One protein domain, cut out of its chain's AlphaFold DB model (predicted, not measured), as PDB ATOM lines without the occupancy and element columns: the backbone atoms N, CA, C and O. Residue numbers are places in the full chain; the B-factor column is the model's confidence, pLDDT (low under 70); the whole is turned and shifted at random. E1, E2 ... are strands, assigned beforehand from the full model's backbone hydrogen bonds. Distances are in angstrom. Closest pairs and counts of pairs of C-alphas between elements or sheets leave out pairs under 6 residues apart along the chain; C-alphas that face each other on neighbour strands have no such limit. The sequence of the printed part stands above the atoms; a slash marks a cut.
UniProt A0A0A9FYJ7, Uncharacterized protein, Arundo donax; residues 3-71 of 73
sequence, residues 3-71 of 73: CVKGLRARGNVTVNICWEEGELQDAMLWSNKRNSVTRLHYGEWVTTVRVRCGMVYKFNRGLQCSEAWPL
ATOM      1  N   CYS A   3     -16.989 -23.459  50.202       97.75
ATOM      2  CA  CYS A   3     -18.097 -24.022  49.441       97.75
ATOM      3  C   CYS A   3     -19.315 -23.105  49.512       97.75
ATOM      4  O   CYS A   3     -19.649 -22.574  50.571       97.75
ATOM      5  N   VAL A   4     -20.038 -23.005  48.404       98.06
ATOM      6  CA  VAL A   4     -21.363 -22.387  48.341       98.06
ATOM      7  C   VAL A   4     -22.347 -23.397  47.773       98.06
ATOM      8  O   VAL A   4     -22.036 -24.133  46.835       98.06
ATOM      9  N   LYS A   5     -23.536 -23.467  48.370       97.25
ATOM     10  CA  LYS A   5     -24.566 -24.437  48.001       97.25
ATOM     11  C   LYS A   5     -25.883 -23.740  47.693       97.25
ATOM     12  O   LYS A   5     -26.200 -22.716  48.291       97.25
ATOM     13  N   GLY A   6     -26.658 -24.318  46.781       96.50
ATOM     14  CA  GLY A   6     -28.014 -23.865  46.477       96.50
ATOM     15  C   GLY A   6     -28.096 -22.611  45.602       96.50
ATOM     16  O   GLY A   6     -29.164 -21.998  45.536       96.50
ATOM     17  N   LEU A   7     -27.014 -22.224  44.917       96.94
ATOM     18  CA  LEU A   7     -27.048 -21.092  43.993       96.94
ATOM     19  C   LEU A   7     -28.032 -21.377  42.862       96.94
ATOM     20  O   LEU A   7     -27.991 -22.441  42.249       96.94
ATOM     21  N   ARG A   8     -28.908 -20.418  42.558       95.38
ATOM     22  CA  ARG A   8     -29.884 -20.555  41.477       95.38
ATOM     23  C   ARG A   8     -29.415 -19.795  40.244       95.38
ATOM     24  O   ARG A   8     -29.275 -18.577  40.276       95.38
ATOM     25  N   ALA A   9     -29.224 -20.520  39.149       92.31
ATOM     26  CA  ALA A   9     -28.845 -19.978  37.856       92.31
ATOM     27  C   ALA A   9     -30.041 -19.921  36.890       92.31
ATOM     28  O   ALA A   9     -31.106 -20.517  37.110       92.31
ATOM     29  N   ARG A  10     -29.857 -19.199  35.779       90.06
ATOM     30  CA  ARG A  10     -30.828 -19.169  34.677       90.06
ATOM     31  C   ARG A  10     -31.097 -20.591  34.172       90.06
ATOM     32  O   ARG A  10     -30.238 -21.464  34.228       90.06
ATOM     33  N   GLY A  11     -32.313 -20.828  33.684       88.12
ATOM     34  CA  GLY A  11     -32.708 -22.153  33.196       88.12
ATOM     35  C   GLY A  11     -33.103 -23.151  34.292       88.12
ATOM     36  O   GLY A  11     -33.144 -24.343  34.012       88.12
ATOM     37  N   ASN A  12     -33.446 -22.684  35.503       92.50
ATOM     38  CA  ASN A  12     -33.855 -23.521  36.645       92.50
ATOM     39  C   ASN A  12     -32.788 -24.541  37.064       92.50
ATOM     40  O   ASN A  12     -33.118 -25.676  37.414       92.50
ATOM     41  N   VAL A  13     -31.522 -24.141  36.997       95.50
ATOM     42  CA  VAL A  13     -30.393 -24.966  37.421       95.50
ATOM     43  C   VAL A  13     -29.956 -24.508  38.804       95.50
ATOM     44  O   VAL A  13     -29.779 -23.310  39.034       95.50
ATOM     45  N   THR A  14     -29.810 -25.454  39.719       97.50
ATOM     46  CA  THR A  14     -29.183 -25.221  41.018       97.50
ATOM     47  C   THR A  14     -27.733 -25.673  40.949       97.50
ATOM     48  O   THR A  14     -27.436 -26.676  40.297       97.50
ATOM     49  N   VAL A  15     -26.848 -24.923  41.600       97.25
ATOM     50  CA  VAL A  15     -25.406 -25.151  41.585       97.25
ATOM     51  C   VAL A  15     -24.861 -25.181  43.013       97.25
ATOM     52  O   VAL A  15     -25.167 -24.303  43.825       97.25
ATOM     53  N   ASN A  16     -24.020 -26.173  43.296       98.00
ATOM     54  CA  ASN A  16     -23.070 -26.139  44.406       98.00
ATOM     55  C   ASN A  16     -21.660 -26.027  43.832       98.00
ATOM     56  O   ASN A  16     -21.380 -26.637  42.803       98.00
ATOM     57  N   ILE A  17     -20.785 -25.277  44.494       97.94
ATOM     58  CA  ILE A  17     -19.391 -25.090  44.080       97.94
ATOM     59  C   ILE A  17     -18.518 -25.197  45.325       97.94
ATOM     60  O   ILE A  17     -18.799 -24.519  46.316       97.94
ATOM     61  N   CYS A  18     -17.474 -26.016  45.262       98.00
ATOM     62  CA  CYS A  18     -16.429 -26.110  46.275       98.00
ATOM     63  C   CYS A  18     -15.064 -25.801  45.653       98.00
ATOM     64  O   CYS A  18     -14.769 -26.210  44.527       98.00
ATOM     65  N   TRP A  19     -14.235 -25.064  46.384       98.00
ATOM     66  CA  TRP A  19     -12.918 -24.624  45.939       98.00
ATOM     67  C   TRP A  19     -11.885 -24.683  47.064       98.00
ATOM     68  O   TRP A  19     -12.199 -24.599  48.257       98.00
ATOM     69  N   GLU A  20     -10.623 -24.768  46.675       98.31
ATOM     70  CA  GLU A  20      -9.470 -24.734  47.565       98.31
ATOM     71  C   GLU A  20      -8.347 -23.956  46.889       98.31
ATOM     72  O   GLU A  20      -8.133 -24.117  45.696       98.31
ATOM     73  N   GLU A  21      -7.707 -23.043  47.626       96.75
ATOM     74  CA  GLU A  21      -6.638 -22.175  47.093       96.75
ATOM     75  C   GLU A  21      -7.031 -21.393  45.823       96.75
ATOM     76  O   GLU A  21      -6.220 -21.124  44.949       96.75
ATOM     77  N   GLY A  22      -8.309 -21.009  45.729       95.19
ATOM     78  CA  GLY A  22      -8.858 -20.311  44.561       95.19
ATOM     79  C   GLY A  22      -9.202 -21.229  43.385       95.19
ATOM     80  O   GLY A  22      -9.776 -20.759  42.408       95.19
ATOM     81  N   GLU A  23      -8.927 -22.528  43.501       96.69
ATOM     82  CA  GLU A  23      -9.140 -23.512  42.450       96.69
ATOM     83  C   GLU A  23     -10.403 -24.345  42.661       96.69
ATOM     84  O   GLU A  23     -10.680 -24.827  43.763       96.69
ATOM     85  N   LEU A  24     -11.164 -24.548  41.584       97.38
ATOM     86  CA  LEU A  24     -12.332 -25.426  41.575       97.38
ATOM     87  C   LEU A  24     -11.928 -26.857  41.948       97.38
ATOM     88  O   LEU A  24     -11.108 -27.468  41.263       97.38
ATOM     89  N   GLN A  25     -12.571 -27.403  42.981       97.00
ATOM     90  CA  GLN A  25     -12.462 -28.818  43.341       97.00
ATOM     91  C   GLN A  25     -13.591 -29.608  42.683       97.00
ATOM     92  O   GLN A  25     -13.348 -30.511  41.880       97.00
ATOM     93  N   ASP A  26     -14.835 -29.197  42.940       96.81
ATOM     94  CA  ASP A  26     -16.001 -29.749  42.268       96.81
ATOM     95  C   ASP A  26     -17.166 -28.760  42.161       96.81
ATOM     96  O   ASP A  26     -17.331 -27.839  42.967       96.81
ATOM     97  N   ALA A  27     -17.990 -28.977  41.138       97.75
ATOM     98  CA  ALA A  27     -19.270 -28.312  40.963       97.75
ATOM     99  C   ALA A  27     -20.380 -29.348  40.778       97.75
ATOM    100  O   ALA A  27     -20.257 -30.262  39.964       97.75
ATOM    101  N   MET A  28     -21.493 -29.182  41.488       97.88
ATOM    102  CA  MET A  28     -22.683 -30.015  41.311       97.88
ATOM    103  C   MET A  28     -23.793 -29.204  40.671       97.88
ATOM    104  O   MET A  28     -24.091 -28.102  41.130       97.88
ATOM    105  N   LEU A  29     -24.431 -29.763  39.646       97.00
ATOM    106  CA  LEU A  29     -25.528 -29.129  38.927       97.00
ATOM    107  C   LEU A  29     -26.725 -30.055  38.821       97.00
ATOM    108  O   LEU A  29     -26.584 -31.237  38.515       97.00
ATOM    109  N   TRP A  30     -27.915 -29.499  39.014       97.00
ATOM    110  CA  TRP A  30     -29.161 -30.234  38.830       97.00
ATOM    111  C   TRP A  30     -30.323 -29.302  38.492       97.00
ATOM    112  O   TRP A  30     -30.268 -28.094  38.732       97.00
ATOM    113  N   SER A  31     -31.400 -29.863  37.936       95.19
ATOM    114  CA  SER A  31     -32.666 -29.149  37.752       95.19
ATOM    115  C   SER A  31     -33.832 -29.934  38.340       95.19
ATOM    116  O   SER A  31     -33.957 -31.135  38.112       95.19
ATOM    117  N   ASN A  32     -34.707 -29.240  39.072       88.50
ATOM    118  CA  ASN A  32     -35.842 -29.858  39.771       88.50
ATOM    119  C   ASN A  32     -37.129 -29.895  38.941       88.50
ATOM    120  O   ASN A  32     -38.060 -30.599  39.309       88.50
ATOM    121  N   LYS A  33     -37.238 -29.061  37.899       87.12
ATOM    122  CA  LYS A  33     -38.530 -28.798  37.237       87.12
ATOM    123  C   LYS A  33     -38.570 -29.189  35.769       87.12
ATOM    124  O   LYS A  33     -39.638 -29.509  35.263       87.12
ATOM    125  N   ARG A  34     -37.449 -29.074  35.056       92.12
ATOM    126  CA  ARG A  34     -37.386 -29.355  33.621       92.12
ATOM    127  C   ARG A  34     -35.965 -29.659  33.191       92.12
ATOM    128  O   ARG A  34     -35.016 -29.280  33.866       92.12
ATOM    129  N   ASN A  35     -35.831 -30.290  32.034       94.75
ATOM    130  CA  ASN A  35     -34.532 -30.394  31.387       94.75
ATOM    131  C   ASN A  35     -34.004 -28.990  31.065       94.75
ATOM    132  O   ASN A  35     -34.773 -28.075  30.760       94.75
ATOM    133  N   SER A  36     -32.690 -28.833  31.126       94.50
ATOM    134  CA  SER A  36     -32.020 -27.572  30.850       94.50
ATOM    135  C   SER A  36     -30.737 -27.809  30.069       94.50
ATOM    136  O   SER A  36     -30.115 -28.867  30.171       94.50
ATOM    137  N   VAL A  37     -30.342 -26.818  29.281       94.69
ATOM    138  CA  VAL A  37     -29.040 -26.781  28.619       94.69
ATOM    139  C   VAL A  37     -28.304 -25.576  29.173       94.69
ATOM    140  O   VAL A  37     -28.821 -24.462  29.122       94.69
ATOM    141  N   THR A  38     -27.120 -25.803  29.731       94.38
ATOM    142  CA  THR A  38     -26.301 -24.746  30.326       94.38
ATOM    143  C   THR A  38     -24.856 -24.865  29.869       94.38
ATOM    144  O   THR A  38     -24.383 -25.957  29.555       94.38
ATOM    145  N   ARG A  39     -24.151 -23.737  29.831       95.81
ATOM    146  CA  ARG A  39     -22.710 -23.691  29.587       95.81
ATOM    147  C   ARG A  39     -21.989 -23.513  30.915       95.81
ATOM    148  O   ARG A  39     -22.344 -22.622  31.683       95.81
ATOM    149  N   LEU A  40     -20.987 -24.346  31.159       95.75
ATOM    150  CA  LEU A  40     -20.045 -24.187  32.263       95.75
ATOM    151  C   LEU A  40     -18.776 -23.544  31.727       95.75
ATOM    152  O   LEU A  40     -18.344 -23.878  30.623       95.75
ATOM    153  N   HIS A  41     -18.214 -22.625  32.500       96.94
ATOM    154  CA  HIS A  41     -16.990 -21.913  32.168       96.94
ATOM    155  C   HIS A  41     -16.116 -21.812  33.415       96.94
ATOM    156  O   HIS A  41     -16.608 -21.398  34.466       96.94
ATOM    157  N   TYR A  42     -14.850 -22.204  33.299       96.75
ATOM    158  CA  TYR A  42     -13.864 -22.117  34.369       96.75
ATOM    159  C   TYR A  42     -12.451 -22.037  33.780       96.75
ATOM    160  O   TYR A  42     -11.993 -22.987  33.146       96.75
ATOM    161  N   GLY A  43     -11.765 -20.908  33.973       94.00
ATOM    162  CA  GLY A  43     -10.485 -20.647  33.309       94.00
ATOM    163  C   GLY A  43     -10.634 -20.723  31.788       94.00
ATOM    164  O   GLY A  43     -11.481 -20.044  31.219       94.00
ATOM    165  N   GLU A  44      -9.850 -21.585  31.142       95.00
ATOM    166  CA  GLU A  44      -9.922 -21.846  29.695       95.00
ATOM    167  C   GLU A  44     -10.953 -22.928  29.322       95.00
ATOM    168  O   GLU A  44     -11.261 -23.138  28.146       95.00
ATOM    169  N   TRP A  45     -11.517 -23.628  30.312       96.69
ATOM    170  CA  TRP A  45     -12.435 -24.736  30.081       96.69
ATOM    171  C   TRP A  45     -13.859 -24.233  29.862       96.69
ATOM    172  O   TRP A  45     -14.432 -23.530  30.697       96.69
ATOM    173  N   VAL A  46     -14.469 -24.663  28.757       97.12
ATOM    174  CA  VAL A  46     -15.884 -24.438  28.446       97.12
ATOM    175  C   VAL A  46     -16.525 -25.761  28.049       97.12
ATOM    176  O   VAL A  46     -16.031 -26.451  27.162       97.12
ATOM    177  N   THR A  47     -17.672 -26.093  28.638       96.44
ATOM    178  CA  THR A  47     -18.473 -27.249  28.209       96.44
ATOM    179  C   THR A  47     -19.962 -26.925  28.192       96.44
ATOM    180  O   THR A  47     -20.444 -26.089  28.959       96.44
ATOM    181  N   THR A  48     -20.706 -27.577  27.300       96.88
ATOM    182  CA  THR A  48     -22.171 -27.483  27.248       96.88
ATOM    183  C   THR A  48     -22.774 -28.743  27.847       96.88
ATOM    184  O   THR A  48     -22.542 -29.846  27.360       96.88
ATOM    185  N   VAL A  49     -23.598 -28.575  28.876       95.00
ATOM    186  CA  VAL A  49     -24.195 -29.670  29.637       95.00
ATOM    187  C   VAL A  49     -25.700 -29.698  29.419       95.00
ATOM    188  O   VAL A  49     -26.388 -28.685  29.566       95.00
ATOM    189  N   ARG A  50     -26.223 -30.889  29.114       95.31
ATOM    190  CA  ARG A  50     -27.661 -31.178  29.145       95.31
ATOM    191  C   ARG A  50     -28.024 -31.725  30.520       95.31
ATOM    192  O   ARG A  50     -27.807 -32.900  30.800       95.31
ATOM    193  N   VAL A  51     -28.585 -30.873  31.365       95.38
ATOM    194  CA  VAL A  51     -29.034 -31.232  32.710       95.38
ATOM    195  C   VAL A  51     -30.431 -31.831  32.600       95.38
ATOM    196  O   VAL A  51     -31.398 -31.121  32.308       95.38
ATOM    197  N   ARG A  52     -30.551 -33.145  32.804       95.88
ATOM    198  CA  ARG A  52     -31.862 -33.795  32.894       95.88
ATOM    199  C   ARG A  52     -32.526 -33.459  34.228       95.88
ATOM    200  O   ARG A  52     -31.861 -33.376  35.259       95.88
ATOM    201  N   CYS A  53     -33.840 -33.263  34.195       94.81
ATOM    202  CA  CYS A  53     -34.633 -33.044  35.396       94.81
ATOM    203  C   CYS A  53     -34.484 -34.236  36.349       94.81
ATOM    204  O   CYS A  53     -34.551 -35.383  35.911       94.81
ATOM    205  N   GLY A  54     -34.297 -33.962  37.639       94.81
ATOM    206  CA  GLY A  54     -34.173 -35.004  38.657       94.81
ATOM    207  C   GLY A  54     -32.844 -35.765  38.631       94.81
ATOM    208  O   GLY A  54     -32.770 -36.838  39.214       94.81
ATOM    209  N   MET A  55     -31.805 -35.243  37.972       97.25
ATOM    210  CA  MET A  55     -30.441 -35.780  38.027       97.25
ATOM    211  C   MET A  55     -29.473 -34.719  38.551       97.25
ATOM    212  O   MET A  55     -29.571 -33.546  38.182       97.25
ATOM    213  N   VAL A  56     -28.534 -35.149  39.387       97.69
ATOM    214  CA  VAL A  56     -27.363 -34.390  39.820       97.69
ATOM    215  C   VAL A  56     -26.172 -34.827  38.988       97.69
ATOM    216  O   VAL A  56     -25.974 -36.016  38.760       97.69
ATOM    217  N   TYR A  57     -25.384 -33.856  38.547       97.94
ATOM    218  CA  TYR A  57     -24.152 -34.058  37.800       97.94
ATOM    219  C   TYR A  57     -23.012 -33.389  38.556       97.94
ATOM    220  O   TYR A  57     -23.118 -32.201  38.873       97.94
ATOM    221  N   LYS A  58     -21.938 -34.128  38.830       98.19
ATOM    222  CA  LYS A  58     -20.723 -33.607  39.460       98.19
ATOM    223  C   LYS A  58     -19.638 -33.409  38.416       98.19
ATOM    224  O   LYS A  58     -19.360 -34.307  37.624       98.19
ATOM    225  N   PHE A  59     -19.021 -32.239  38.443       98.19
ATOM    226  CA  PHE A  59     -17.958 -31.836  37.539       98.19
ATOM    227  C   PHE A  59     -16.675 -31.576  38.313       98.19
ATOM    228  O   PHE A  59     -16.718 -30.955  39.372       98.19
ATOM    229  N   ASN A  60     -15.550 -32.034  37.768       96.88
ATOM    230  CA  ASN A  60     -14.216 -31.755  38.300       96.88
ATOM    231  C   ASN A  60     -13.660 -30.411  37.777       96.88
ATOM    232  O   ASN A  60     -14.317 -29.709  37.001       96.88
ATOM    233  N   ARG A  61     -12.419 -30.076  38.156       95.62
ATOM    234  CA  ARG A  61     -11.698 -28.862  37.718       95.62
ATOM    235  C   ARG A  61     -11.643 -28.668  36.196       95.62
ATOM    236  O   ARG A  61     -11.696 -27.537  35.726       95.62
ATOM    237  N   GLY A  62     -11.571 -29.753  35.424       96.19
ATOM    238  CA  GLY A  62     -11.569 -29.728  33.955       96.19
ATOM    239  C   GLY A  62     -12.966 -29.655  33.328       96.19
ATOM    240  O   GLY A  62     -13.110 -29.889  32.131       96.19
ATOM    241  N   LEU A  63     -14.007 -29.402  34.130       96.88
ATOM    242  CA  LEU A  63     -15.417 -29.428  33.733       96.88
ATOM    243  C   LEU A  63     -15.857 -30.752  33.084       96.88
ATOM    244  O   LEU A  63     -16.793 -30.787  32.282       96.88
ATOM    245  N   GLN A  64     -15.218 -31.862  33.452       96.69
ATOM    246  CA  GLN A  64     -15.639 -33.200  33.045       96.69
ATOM    247  C   GLN A  64     -16.640 -33.742  34.059       96.69
ATOM    248  O   GLN A  64     -16.428 -33.624  35.266       96.69
ATOM    249  N   CYS A  65     -17.722 -34.351  33.573       97.12
ATOM    250  CA  CYS A  65     -18.698 -35.005  34.438       97.12
ATOM    251  C   CYS A  65     -18.076 -36.283  35.013       97.12
ATOM    252  O   CYS A  65     -17.918 -37.259  34.281       97.12
ATOM    253  N   SER A  66     -17.720 -36.281  36.296       96.44
ATOM    254  CA  SER A  66     -17.144 -37.455  36.959       96.44
ATOM    255  C   SER A  66     -18.225 -38.441  37.391       96.44
ATOM    256  O   SER A  66     -18.020 -39.649  37.346       96.44
ATOM    257  N   GLU A  67     -19.388 -37.927  37.788       96.94
ATOM    258  CA  GLU A  67     -20.475 -38.714  38.363       96.94
ATOM    259  C   GLU A  67     -21.832 -38.089  38.017       96.94
ATOM    260  O   GLU A  67     -21.967 -36.864  37.916       96.94
ATOM    261  N   ALA A  68     -22.850 -38.934  37.865       97.31
ATOM    262  CA  ALA A  68     -24.235 -38.510  37.716       97.31
ATOM    263  C   ALA A  68     -25.173 -39.472  38.452       97.31
ATOM    264  O   ALA A  68     -25.033 -40.689  38.329       97.31
ATOM    265  N   TRP A  69     -26.133 -38.939  39.207       97.25
ATOM    266  CA  TRP A  69     -27.055 -39.740  40.020       97.25
ATOM    267  C   TRP A  69     -28.431 -39.074  40.173       97.25
ATOM    268  O   TRP A  69     -28.547 -37.859  39.996       97.25
ATOM    269  N   PRO A  70     -29.494 -39.832  40.503       96.12
ATOM    270  CA  PRO A  70     -30.819 -39.264  40.732       96.12
ATOM    271  C   PRO A  70     -30.837 -38.253  41.884       96.12
ATOM    272  O   PRO A  70     -30.261 -38.475  42.948       96.12
ATOM    273  N   LEU A  71     -31.541 -37.144  41.681       91.31
ATOM    274  CA  LEU A  71     -31.799 -36.141  42.700       91.31
ATOM    275  C   LEU A  71     -32.863 -36.672  43.668       91.31
ATOM    276  O   LEU A  71     -34.051 -36.656  43.354       91.31
TER     277      LEU A  71
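AT A GLANCE: This is residues 3 to 71 of the 73 residues of an uncharacterized protein of Arundo donax (UniProt A0A0A9FYJ7). A twisted sheet of five strands, E1, E2, E3, E6 and E7, is partly covered on one face by the two-stranded hairpin E4 and E5, making a small, uneven sandwich. The chain crosses from the large sheet to the hairpin after E3 and returns after E5. The printed part has 69 residues, with seven named strands, E1 to E7, and no named helix; the class is all strand. Both sheets are antiparallel, the larger in the order E1, E2, E3, E6, E7. The whole is compact, with a radius of gyration of the C-alphas of 11.3 A and spans of 34 by 22 by 21 A.

HOW THE PARTS SIT: E1, residues 3 to 9, E2, residues 13 to 20, and E3, residues 23 to 31, form a meander, each strand the antiparallel neighbour of the one before. N 4 and O 17 are 2.9 A apart across E1 and E2, and N 16 and O 28 are 2.9 A apart across E2 and E3. E4, residues 36 to 42, and E5, residues 45 to 51, are a hairpin, with N 40 and O 47 at 2.9 A. The closest C-alphas of E3 and E5 are those of Trp 30 and Val 51, 6.2 A. E6, residues 55 to 59, is the antiparallel neighbour of E3, with N 29 and O 57 at 2.9 A. E7, residues 65 to 70, forms a hairpin with E6, with N 58 and O 67 at 2.9 A. E1 and E7, the edge strands, are apart.

IN THESE COORDINATES: E1 begins at C-alpha 3, (-18.097, -24.022, 49.441), and E7 ends at C-alpha 70, (-30.819, -39.264, 40.732). E3 is 24.6 A long, E2 23.3 A and E4 19.3 A.

THE WHOLE: The C-alphas farthest apart, those of Glu 21 and Arg 34, are 34.3 A apart. The printed part has no cut, and the six links are tight. No printed residue has a pLDDT under 70.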